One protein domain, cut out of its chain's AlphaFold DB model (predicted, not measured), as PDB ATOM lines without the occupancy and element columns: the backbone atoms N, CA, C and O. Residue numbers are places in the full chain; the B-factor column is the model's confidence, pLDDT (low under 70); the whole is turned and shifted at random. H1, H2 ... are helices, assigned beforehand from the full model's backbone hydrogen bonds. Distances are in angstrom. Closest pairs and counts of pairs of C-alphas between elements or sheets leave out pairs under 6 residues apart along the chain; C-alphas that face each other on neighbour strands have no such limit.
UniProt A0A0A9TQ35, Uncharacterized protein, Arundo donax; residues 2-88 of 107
ATOM      1  N   CYS A   2     225.725 216.175 166.612       53.19
ATOM      2  CA  CYS A   2     224.438 216.568 165.997       53.19
ATOM      3  C   CYS A   2     223.480 217.390 166.888       53.19
ATOM      4  O   CYS A   2     222.801 218.271 166.375       53.19
ATOM      5  N   ASN A   3     223.455 217.177 168.211       55.75
ATOM      6  CA  ASN A   3     222.526 217.896 169.103       55.75
ATOM      7  C   ASN A   3     222.821 219.403 169.225       55.75
ATOM      8  O   ASN A   3     221.901 220.188 169.434       55.75
ATOM      9  N   SER A   4     224.085 219.815 169.060       60.97
ATOM     10  CA  SER A   4     224.463 221.235 169.109       60.97
ATOM     11  C   SER A   4     224.025 221.966 167.838       60.97
ATOM     12  O   SER A   4     223.417 223.027 167.927       60.97
ATOM     13  N   LEU A   5     224.218 221.334 166.673       57.25
ATOM     14  CA  LEU A   5     223.770 221.850 165.375       57.25
ATOM     15  C   LEU A   5     222.242 221.950 165.283       57.25
ATOM     16  O   LEU A   5     221.725 222.949 164.798       57.25
ATOM     17  N   ILE A   6     221.502 220.953 165.785       63.38
ATOM     18  CA  ILE A   6     220.029 221.005 165.812       63.38
ATOM     19  C   ILE A   6     219.549 222.138 166.732       63.38
ATOM     20  O   ILE A   6     218.659 222.893 166.355       63.38
ATOM     21  N   SER A   7     220.172 222.318 167.901       67.69
ATOM     22  CA  SER A   7     219.863 223.427 168.814       67.69
ATOM     23  C   SER A   7     220.155 224.800 168.190       67.69
ATOM     24  O   SER A   7     219.359 225.722 168.356       67.69
ATOM     25  N   GLU A   8     221.261 224.960 167.461       67.12
ATOM     26  CA  GLU A   8     221.583 226.205 166.747       67.12
ATOM     27  C   GLU A   8     220.612 226.484 165.599       67.12
ATOM     28  O   GLU A   8     220.123 227.605 165.486       67.12
ATOM     29  N   VAL A   9     220.258 225.469 164.804       65.25
ATOM     30  CA  VAL A   9     219.261 225.593 163.730       65.25
ATOM     31  C   VAL A   9     217.884 225.938 164.299       65.25
ATOM     32  O   VAL A   9     217.218 226.835 163.788       65.25
ATOM     33  N   CYS A  10     217.459 225.300 165.394       61.31
ATOM     34  CA  CYS A  10     216.217 225.649 166.085       61.31
ATOM     35  C   CYS A  10     216.251 227.078 166.643       61.31
ATOM     36  O   CYS A  10     215.265 227.802 166.523       61.31
ATOM     37  N   ARG A  11     217.380 227.516 167.212       66.75
ATOM     38  CA  ARG A  11     217.542 228.872 167.752       66.75
ATOM     39  C   ARG A  11     217.532 229.928 166.644       66.75
ATOM     40  O   ARG A  11     216.854 230.941 166.788       66.75
ATOM     41  N   ALA A  12     218.210 229.665 165.528       67.00
ATOM     42  CA  ALA A  12     218.205 230.518 164.345       67.00
ATOM     43  C   ALA A  12     216.807 230.599 163.712       67.00
ATOM     44  O   ALA A  12     216.328 231.693 163.434       67.00
ATOM     45  N   ASN A  13     216.108 229.470 163.565       62.56
ATOM     46  CA  ASN A  13     214.743 229.444 163.034       62.56
ATOM     47  C   ASN A  13     213.749 230.177 163.940       62.56
ATOM     48  O   ASN A  13     212.908 230.918 163.439       62.56
ATOM     49  N   CYS A  14     213.858 230.019 165.261       68.88
ATOM     50  CA  CYS A  14     212.997 230.720 166.213       68.88
ATOM     51  C   CYS A  14     213.256 232.237 166.194       68.88
ATOM     52  O   CYS A  14     212.319 233.032 166.198       68.88
ATOM     53  N   PHE A  15     214.524 232.645 166.079       67.31
ATOM     54  CA  PHE A  15     214.900 234.050 165.926       67.31
ATOM     55  C   PHE A  15     214.384 234.654 164.613       67.31
ATOM     56  O   PHE A  15     213.843 235.758 164.607       67.31
ATOM     57  N   VAL A  16     214.504 233.923 163.500       62.22
ATOM     58  CA  VAL A  16     213.978 234.352 162.196       62.22
ATOM     59  C   VAL A  16     212.453 234.438 162.223       62.22
ATOM     60  O   VAL A  16     211.906 235.412 161.713       62.22
ATOM     61  N   ALA A  17     211.762 233.480 162.848       66.56
ATOM     62  CA  ALA A  17     210.313 233.534 163.028       66.56
ATOM     63  C   ALA A  17     209.899 234.782 163.822       66.56
ATOM     64  O   ALA A  17     209.151 235.605 163.304       66.56
ATOM     65  N   PHE A  18     210.495 234.997 164.999       68.75
ATOM     66  CA  PHE A  18     210.219 236.158 165.848       68.75
ATOM     67  C   PHE A  18     210.462 237.497 165.134       68.75
ATOM     68  O   PHE A  18     209.658 238.425 165.222       68.75
ATOM     69  N   MET A  19     211.562 237.604 164.389       69.88
ATOM     70  CA  MET A  19     211.884 238.800 163.613       69.88
ATOM     71  C   MET A  19     210.871 239.044 162.487       69.88
ATOM     72  O   MET A  19     210.511 240.192 162.229       69.88
ATOM     73  N   LEU A  20     210.385 237.990 161.829       72.50
ATOM     74  CA  LEU A  20     209.343 238.109 160.812       72.50
ATOM     75  C   LEU A  20     208.009 238.550 161.422       72.50
ATOM     76  O   LEU A  20     207.366 239.421 160.845       72.50
ATOM     77  N   ASP A  21     207.613 238.010 162.575       77.38
ATOM     78  CA  ASP A  21     206.390 238.420 163.279       77.38
ATOM     79  C   ASP A  21     206.444 239.893 163.711       77.38
ATOM     80  O   ASP A  21     205.473 240.633 163.534       77.38
ATOM     81  N   PHE A  22     207.603 240.356 164.189       81.00
ATOM     82  CA  PHE A  22     207.823 241.769 164.501       81.00
ATOM     83  C   PHE A  22     207.658 242.662 163.264       81.00
ATOM     84  O   PHE A  22     206.950 243.667 163.314       81.00
ATOM     85  N   ILE A  23     208.266 242.275 162.137       83.88
ATOM     86  CA  ILE A  23     208.150 243.013 160.870       83.88
ATOM     87  C   ILE A  23     206.696 243.026 160.386       83.88
ATOM     88  O   ILE A  23     206.199 244.073 159.983       83.88
ATOM     89  N   VAL A  24     205.994 241.893 160.443       83.31
ATOM     90  CA  VAL A  24     204.579 241.799 160.054       83.31
ATOM     91  C   VAL A  24     203.721 242.737 160.898       83.31
ATOM     92  O   VAL A  24     202.889 243.458 160.346       83.31
ATOM     93  N   ASN A  25     203.932 242.763 162.215       84.75
ATOM     94  CA  ASN A  25     203.190 243.652 163.100       84.75
ATOM     95  C   ASN A  25     203.480 245.129 162.798       84.75
ATOM     96  O   ASN A  25     202.548 245.922 162.684       84.75
ATOM     97  N   ALA A  26     204.750 245.483 162.582       86.56
ATOM     98  CA  ALA A  26     205.150 246.837 162.206       86.56
ATOM     99  C   ALA A  26     204.524 247.276 160.870       86.56
ATOM    100  O   ALA A  26     203.994 248.378 160.769       86.56
ATOM    101  N   VAL A  27     204.515 246.401 159.859       87.19
ATOM    102  CA  VAL A  27     203.886 246.676 158.556       87.19
ATOM    103  C   VAL A  27     202.381 246.893 158.703       87.19
ATOM    104  O   VAL A  27     201.854 247.858 158.153       87.19
ATOM    105  N   ARG A  28     201.681 246.039 159.463       85.75
ATOM    106  CA  ARG A  28     200.240 246.208 159.724       85.75
ATOM    107  C   ARG A  28     199.945 247.530 160.423       85.75
ATOM    108  O   ARG A  28     199.018 248.227 160.020       85.75
ATOM    109  N   GLN A  29     200.738 247.875 161.436       88.00
ATOM    110  CA  GLN A  29     200.595 249.126 162.170       88.00
ATOM    111  C   GLN A  29     200.784 250.333 161.246       88.00
ATOM    112  O   GLN A  29     199.911 251.192 161.194       88.00
ATOM    113  N   VAL A  30     201.857 250.356 160.452       89.19
ATOM    114  CA  VAL A  30     202.130 251.434 159.491       89.19
ATOM    115  C   VAL A  30     200.994 251.594 158.485       89.19
ATOM    116  O   VAL A  30     200.531 252.710 158.249       89.19
ATOM    117  N   LEU A  31     200.512 250.497 157.895       85.75
ATOM    118  CA  LEU A  31     199.403 250.545 156.940       85.75
ATOM    119  C   LEU A  31     198.124 251.081 157.594       85.75
ATOM    120  O   LEU A  31     197.452 251.936 157.023       85.75
ATOM    121  N   PHE A  32     197.803 250.626 158.806       85.50
ATOM    122  CA  PHE A  32     196.627 251.094 159.535       85.50
ATOM    123  C   PHE A  32     196.726 252.579 159.904       85.50
ATOM    124  O   PHE A  32     195.801 253.344 159.638       85.50
ATOM    125  N   GLU A  33     197.852 253.008 160.475       87.69
ATOM    126  CA  GLU A  33     198.067 254.392 160.902       87.69
ATOM    127  C   GLU A  33     198.069 255.361 159.719       87.69
ATOM    128  O   GLU A  33     197.436 256.416 159.781       87.69
ATOM    129  N   THR A  34     198.733 255.007 158.616       87.38
ATOM    130  CA  THR A  34     198.772 255.852 157.413       87.38
ATOM    131  C   THR A  34     197.394 255.997 156.778       87.38
ATOM    132  O   THR A  34     197.013 257.111 156.440       87.38
ATOM    133  N   ILE A  35     196.610 254.919 156.670       85.75
ATOM    134  CA  ILE A  35     195.238 254.988 156.140       85.75
ATOM    135  C   ILE A  35     194.324 255.758 157.098       85.75
ATOM    136  O   ILE A  35     193.578 256.630 156.663       85.75
ATOM    137  N   SER A  36     194.396 255.483 158.403       85.56
ATOM    138  CA  SER A  36     193.524 256.121 159.395       85.56
ATOM    139  C   SER A  36     193.827 257.608 159.602       85.56
ATOM    140  O   SER A  36     192.925 258.365 159.962       85.56
ATOM    141  N   SER A  37     195.079 258.036 159.431       86.88
ATOM    142  CA  SER A  37     195.480 259.446 159.543       86.88
ATOM    143  C   SER A  37     195.299 260.224 158.240       86.88
ATOM    144  O   SER A  37     195.304 261.460 158.255       86.88
ATOM    145  N   PHE A  38     195.108 259.530 157.116       87.50
ATOM    146  CA  PHE A  38     194.916 260.159 155.823       87.50
ATOM    147  C   PHE A  38     193.539 260.824 155.736       87.50
ATOM    148  O   PHE A  38     192.499 260.176 155.759       87.50
ATOM    149  N   LYS A  39     193.541 262.154 155.611       87.31
ATOM    150  CA  LYS A  39     192.327 262.982 155.475       87.31
ATOM    151  C   LYS A  39     192.009 263.368 154.025       87.31
ATOM    152  O   LYS A  39     191.134 264.202 153.803       87.31
ATOM    153  N   GLY A  40     192.764 262.844 153.060       82.88
ATOM    154  CA  GLY A  40     192.578 263.143 151.641       82.88
ATOM    155  C   GLY A  40     191.477 262.298 151.000       82.88
ATOM    156  O   GLY A  40     191.023 261.296 151.552       82.88
ATOM    157  N   ASN A  41     191.052 262.697 149.808       82.00
ATOM    158  CA  ASN A  41     190.098 261.970 148.992       82.00
ATOM    159  C   ASN A  41     190.821 260.943 148.108       82.00
ATOM    160  O   ASN A  41     191.548 261.302 147.186       82.00
ATOM    161  N   LEU A  42     190.548 259.656 148.333       83.50
ATOM    162  CA  LEU A  42     191.097 258.556 147.528       83.50
ATOM    163  C   LEU A  42     190.617 258.566 146.066       83.50
ATOM    164  O   LEU A  42     191.252 257.953 145.218       83.50
ATOM    165  N   GLY A  43     189.523 259.269 145.753       81.00
ATOM    166  CA  GLY A  43     189.041 259.456 144.383       81.00
ATOM    167  C   GLY A  43     189.822 260.501 143.580       81.00
ATOM    168  O   GLY A  43     189.619 260.609 142.373       81.00
ATOM    169  N   LYS A  44     190.702 261.283 144.221       87.31
ATOM    170  CA  LYS A  44     191.620 262.195 143.530       87.31
ATOM    171  C   LYS A  44     192.966 261.511 143.349       87.31
ATOM    172  O   LYS A  44     193.638 261.210 144.333       87.31
ATOM    173  N   GLU A  45     193.381 261.337 142.098       87.06
ATOM    174  CA  GLU A  45     194.628 260.649 141.747       87.06
ATOM    175  C   GLU A  45     195.851 261.236 142.470       87.06
ATOM    176  O   GLU A  45     196.654 260.490 143.023       87.06
ATOM    177  N   ASP A  46     195.956 262.564 142.555       87.94
ATOM    178  CA  ASP A  46     197.074 263.231 143.231       87.94
ATOM    179  C   ASP A  46     197.124 262.925 144.734       87.94
ATOM    180  O   ASP A  46     198.191 262.693 145.305       87.94
ATOM    181  N   GLU A  47     195.969 262.919 145.402       86.50
ATOM    182  CA  GLU A  47     195.884 262.638 146.837       86.50
ATOM    183  C   GLU A  47     196.110 261.149 147.110       86.50
ATOM    184  O   GLU A  47     196.836 260.801 148.044       86.50
ATOM    185  N   PHE A  48     195.590 260.277 146.245       84.25
ATOM    186  CA  PHE A  48     195.869 258.847 146.280       84.25
ATOM    187  C   PHE A  48     197.362 258.556 146.090       84.25
ATOM    188  O   PHE A  48     197.963 257.824 146.874       84.25
ATOM    189  N   ARG A  49     198.010 259.196 145.113       87.31
ATOM    190  CA  ARG A  49     199.445 259.033 144.872       87.31
ATOM    191  C   ARG A  49     200.286 259.504 146.056       87.31
ATOM    192  O   ARG A  49     201.238 258.824 146.429       87.31
ATOM    193  N   ARG A  50     199.894 260.606 146.705       88.00
ATOM    194  CA  ARG A  50     200.533 261.081 147.946       88.00
ATOM    195  C   ARG A  50     200.398 260.086 149.096       88.00
ATOM    196  O   ARG A  50     201.355 259.923 149.852       88.00
ATOM    197  N   LEU A  51     199.250 259.421 149.228       87.56
ATOM    198  CA  LEU A  51     199.079 258.345 150.206       87.56
ATOM    199  C   LEU A  51     200.035 257.181 149.919       87.56
ATOM    200  O   LEU A  51     200.714 256.722 150.834       87.56
ATOM    201  N   ILE A  52     200.136 256.746 148.659       86.38
ATOM    202  CA  ILE A  52     201.049 255.666 148.260       86.38
ATOM    203  C   ILE A  52     202.504 256.038 148.557       86.38
ATOM    204  O   ILE A  52     203.219 255.250 149.173       86.38
ATOM    205  N   ASP A  53     202.947 257.238 148.184       88.06
ATOM    206  CA  ASP A  53     204.318 257.680 148.457       88.06
ATOM    207  C   ASP A  53     204.610 257.730 149.973       88.06
ATOM    208  O   ASP A  53     205.681 257.306 150.411       88.06
ATOM    209  N   CYS A  54     203.643 258.173 150.787       88.31
ATOM    210  CA  CYS A  54     203.756 258.185 152.247       88.31
ATOM    211  C   CYS A  54     203.849 256.766 152.831       88.31
ATOM    212  O   CYS A  54     204.748 256.488 153.627       88.31
ATOM    213  N   GLN A  55     202.992 255.845 152.383       88.94
ATOM    214  CA  GLN A  55     203.041 254.446 152.807       88.94
ATOM    215  C   GLN A  55     204.369 253.789 152.446       88.94
ATOM    216  O   GLN A  55     204.964 253.114 153.281       88.94
ATOM    217  N   PHE A  56     204.868 254.003 151.228       86.81
ATOM    218  CA  PHE A  56     206.146 253.438 150.799       86.81
ATOM    219  C   PHE A  56     207.320 253.951 151.636       86.81
ATOM    220  O   PHE A  56     208.197 253.158 151.974       86.81
ATOM    221  N   ALA A  57     207.322 255.233 152.011       86.94
ATOM    222  CA  ALA A  57     208.346 255.797 152.886       86.94
ATOM    223  C   ALA A  57     208.313 255.162 154.290       86.94
ATOM    224  O   ALA A  57     209.341 254.705 154.785       86.94
ATOM    225  N   SER A  58     207.133 255.045 154.904       87.88
ATOM    226  CA  SER A  58     206.994 254.416 156.224       87.88
ATOM    227  C   SER A  58     207.293 252.910 156.199       87.88
ATOM    228  O   SER A  58     207.900 252.367 157.120       87.88
ATOM    229  N   LEU A  59     206.922 252.215 155.120       88.44
ATOM    230  CA  LEU A  59     207.244 250.798 154.932       88.44
ATOM    231  C   LEU A  59     208.738 250.569 154.717       88.44
ATOM    232  O   LEU A  59     209.269 249.553 155.164       88.44
ATOM    233  N   GLN A  60     209.433 251.495 154.057       87.38
ATOM    234  CA  GLN A  60     210.882 251.424 153.909       87.38
ATOM    235  C   GLN A  60     211.577 251.359 155.274       87.38
ATOM    236  O   GLN A  60     212.472 250.528 155.468       87.38
ATOM    237  N   GLU A  61     211.135 252.192 156.216       83.94
ATOM    238  CA  GLU A  61     211.631 252.207 157.591       83.94
ATOM    239  C   GLU A  61     211.286 250.903 158.321       83.94
ATOM    240  O   GLU A  61     212.176 250.252 158.875       83.94
ATOM    241  N   ALA A  62     210.031 250.448 158.225       85.69
ATOM    242  CA  ALA A  62     209.584 249.193 158.834       85.69
ATOM    243  C   ALA A  62     210.377 247.971 158.328       85.69
ATOM    244  O   ALA A  62     210.714 247.068 159.094       85.69
ATOM    245  N   PHE A  63     210.725 247.952 157.039       84.06
ATOM    246  CA  PHE A  63     211.518 246.888 156.427       84.06
ATOM    247  C   PHE A  63     213.032 247.048 156.589       84.06
ATOM    248  O   PHE A  63     213.765 246.139 156.179       84.06
ATOM    249  N   ARG A  64     213.499 248.170 157.157       81.25
ATOM    250  CA  ARG A  64     214.921 248.520 157.294       81.25
ATOM    251  C   ARG A  64     215.682 248.405 155.967       81.25
ATOM    252  O   ARG A  64     216.788 247.867 155.914       81.25
ATOM    253  N   VAL A  65     215.074 248.864 154.871       78.44
ATOM    254  CA  VAL A  65     215.712 248.837 153.545       78.44
ATOM    255  C   VAL A  65     216.734 249.970 153.460       78.44
ATOM    256  O   VAL A  65     216.366 251.145 153.495       78.44
ATOM    257  N   SER A  66     218.017 249.614 153.331       68.62
ATOM    258  CA  SER A  66     219.095 250.593 153.168       68.62
ATOM    259  C   SER A  66     218.948 251.362 151.854       68.62
ATOM    260  O   SER A  66     218.808 250.764 150.781       68.62
ATOM    261  N   ILE A  67     219.033 252.689 151.959       63.28
ATOM    262  CA  ILE A  67     218.967 253.657 150.854       63.28
ATOM    263  C   ILE A  67     220.095 253.416 149.837       63.28
ATOM    264  O   ILE A  67     219.902 253.651 148.650       63.28
ATOM    265  N   GLU A  68     221.236 252.867 150.266       59.50
ATOM    266  CA  GLU A  68     222.388 252.607 149.387       59.50
ATOM    267  C   GLU A  68     222.182 251.455 148.392       59.50
ATOM    268  O   GLU A  68     222.959 251.298 147.455       59.50
ATOM    269  N   SER A  69     221.152 250.625 148.575       55.81
ATOM    270  CA  SER A  69     221.049 249.350 147.852       55.81
ATOM    271  C   SER A  69     220.464 249.435 146.435       55.81
ATOM    272  O   SER A  69     220.571 248.455 145.698       55.81
ATOM    273  N   SER A  70     219.857 250.553 146.007       53.38
ATOM    274  CA  SER A  70     219.355 250.664 144.625       53.38
ATOM    275  C   SER A  70     218.980 252.087 144.193       53.38
ATOM    276  O   SER A  70     218.478 252.871 144.991       53.38
ATOM    277  N   ASN A  71     219.082 252.358 142.884       60.59
ATOM    278  CA  ASN A  71     218.506 253.544 142.225       60.59
ATOM    279  C   ASN A  71     216.964 253.621 142.320       60.59
ATOM    280  O   ASN A  71     216.376 254.610 141.894       60.59
ATOM    281  N   ASP A  72     216.298 252.583 142.838       70.25
ATOM    282  CA  ASP A  72     214.841 252.488 142.915       70.25
ATOM    283  C   ASP A  72     214.420 251.757 144.197       70.25
ATOM    284  O   ASP A  72     214.048 250.583 144.195       70.25
ATOM    285  N   ILE A  73     214.494 252.483 145.313       70.75
ATOM    286  CA  ILE A  73     214.173 252.024 146.676       70.75
ATOM    287  C   ILE A  73     212.731 251.493 146.786       70.75
ATOM    288  O   ILE A  73     212.419 250.692 147.670       70.75
ATOM    289  N   ARG A  74     211.846 251.862 145.851       78.06
ATOM    290  CA  ARG A  74     210.456 251.392 145.820       78.06
ATOM    291  C   ARG A  74     210.368 249.906 145.470       78.06
ATOM    292  O   ARG A  74     209.533 249.205 146.035       78.06
ATOM    293  N   LYS A  75     211.252 249.393 144.607       81.62
ATOM    294  CA  LYS A  75     211.280 247.971 144.213       81.62
ATOM    295  C   LYS A  75     211.510 247.000 145.379       81.62
ATOM    296  O   LYS A  75     210.694 246.091 145.536       81.62
ATOM    297  N   PRO A  76     212.558 247.137 146.216       82.69
ATOM    298  CA  PRO A  76     212.781 246.216 147.331       82.69
ATOM    299  C   PRO A  76     211.675 246.292 148.390       82.69
ATOM    300  O   PRO A  76     211.314 245.262 148.962       82.69
ATOM    301  N   VAL A  77     211.102 247.478 148.625       85.56
ATOM    302  CA  VAL A  77     209.948 247.654 149.521       85.56
ATOM    303  C   VAL A  77     208.717 246.935 148.966       85.56
ATOM    304  O   VAL A  77     208.105 246.143 149.682       85.56
ATOM    305  N   ALA A  78     208.405 247.123 147.678       85.81
ATOM    306  CA  ALA A  78     207.293 246.449 147.009       85.81
ATOM    307  C   ALA A  78     207.446 244.921 147.030       85.81
ATOM    308  O   ALA A  78     206.495 244.217 147.350       85.81
ATOM    309  N   LEU A  79     208.645 244.399 146.747       85.44
ATOM    310  CA  LEU A  79     208.920 242.958 146.774       85.44
ATOM    311  C   LEU A  79     208.745 242.359 148.174       85.44
ATOM    312  O   LEU A  79     208.148 241.293 148.318       85.44
ATOM    313  N   LYS A  80     209.237 243.038 149.218       86.38
ATOM    314  CA  LYS A  80     209.045 242.592 150.608       86.38
ATOM    315  C   LYS A  80     207.571 242.598 150.998       86.38
ATOM    316  O   LYS A  80     207.108 241.627 151.592       86.38
ATOM    317  N   LEU A  81     206.843 243.649 150.629       84.94
ATOM    318  CA  LEU A  81     205.409 243.742 150.867       84.94
ATOM    319  C   LEU A  81     204.650 242.615 150.147       84.94
ATOM    320  O   LEU A  81     203.891 241.893 150.789       84.94
ATOM    321  N   LEU A  82     204.916 242.400 148.852       85.00
ATOM    322  CA  LEU A  82     204.321 241.324 148.050       85.00
ATOM    323  C   LEU A  82     204.593 239.941 148.642       85.00
ATOM    324  O   LEU A  82     203.675 239.136 148.748       85.00
ATOM    325  N   ASN A  83     205.818 239.677 149.101       84.19
ATOM    326  CA  ASN A  83     206.147 238.412 149.757       84.19
ATOM    327  C   ASN A  83     205.305 238.176 151.019       84.19
ATOM    328  O   ASN A  83     204.865 237.052 151.260       84.19
ATOM    329  N   LEU A  84     205.054 239.210 151.826       82.31
ATOM    330  CA  LEU A  84     204.204 239.076 153.011       82.31
ATOM    331  C   LEU A  84     202.730 238.830 152.657       82.31
ATOM    332  O   LEU A  84     202.061 238.076 153.366       82.31
ATOM    333  N   TYR A  85     202.246 239.419 151.559       78.06
ATOM    334  CA  TYR A  85     200.915 239.144 151.013       78.06
ATOM    335  C   TYR A  85     200.803 237.711 150.477       78.06
ATOM    336  O   TYR A  85     199.925 236.967 150.905       78.06
ATOM    337  N   TRP A  86     201.716 237.282 149.600       78.06
ATOM    338  CA  TRP A  86     201.697 235.942 148.995       78.06
ATOM    339  C   TRP A  86     201.869 234.814 150.004       78.06
ATOM    340  O   TRP A  86     201.291 233.745 149.843       78.06
ATOM    341  N   THR A  87     202.640 235.045 151.065       75.19
ATOM    342  CA  THR A  87     202.798 234.062 152.146       75.19
ATOM    343  C   THR A  87     201.645 234.084 153.151       75.19
ATOM    344  O   THR A  87     201.688 233.338 154.127       75.19
ATOM    345  N   GLY A  88     200.635 234.944 152.959       71.62
ATOM    346  CA  GLY A  88     199.486 235.076 153.859       71.62
ATOM    347  C   GLY A  88     199.847 235.596 155.252       71.62
ATOM    348  O   GLY A  88     199.011 235.581 156.153       71.62
TER     349      GLY A  88
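AT A GLANCE: This is residues 2 to 88 of the 107 residues of an uncharacterized protein of Arundo donax (UniProt A0A0A9TQ35). A long helix, H1, and a second helix half its length in residues, H2, fold back on each other as a helical hairpin, and a third, H3, packs crosswise near the end of H2. Residues 2 to 19 of H1 stick out from this body as a long free arm, which makes much of the length. The printed part has 87 residues with three named helices, in the order H1, H2, H3, and no named strand; its class is all helix. It is loose, with a radius of gyration of the C-alphas of 16.9 A, and spans 60 by 29 by 20 A.

IN THESE COORDINATES: H1 is residues 2 to 37, 52.1 A from first to last C-alpha, and begins with C-alpha 2 at (224.438, 216.568, 165.997). H2 is residues 45 to 62, 25.4 A long, with C-alpha 45 at (194.628, 260.649, 141.747). H3 is residues 74 to 86, 18.0 A long, ending with C-alpha 86 at (201.697, 235.942, 148.995).

HOW THE PARTS SIT: H1 and H2 form a hairpin and touch, H1 with residues 23 to 35 alone; their closest C-alphas, of Ala 26 and Ala 62, are 6.0 A apart. They run opposite ways at a shallow tilt of 29 degrees. Residues 56 to 60 of H2 touch residues 74 to 77 of H3, the closest C-alphas being those of Gln 60 and Val 77, 5.9 A apart. The lines of H2 and H3 are about perpendicular, at 81 degrees. H1 and H3 are close but not clearly touching, with the C-alphas of Val 24 and Leu 84 closest at 7.6 A; their lines are only just about perpendicular, at 73 degrees. In H1, H2 and H3 every O i to N i+4 pair is within hydrogen-bond range.

THE WHOLE: The C-alphas farthest apart, of Cys 2 and Lys 44, are 60.5 A from each other. The printed part has no cut. The link from H1 to H2 is short, and that from H2 to H3, with 11 residues, is long; residues 67 to 72 stand free. Mean pLDDT of the printed part is 78.2, and residues 2 to 19 and 66 to 71 are under 70.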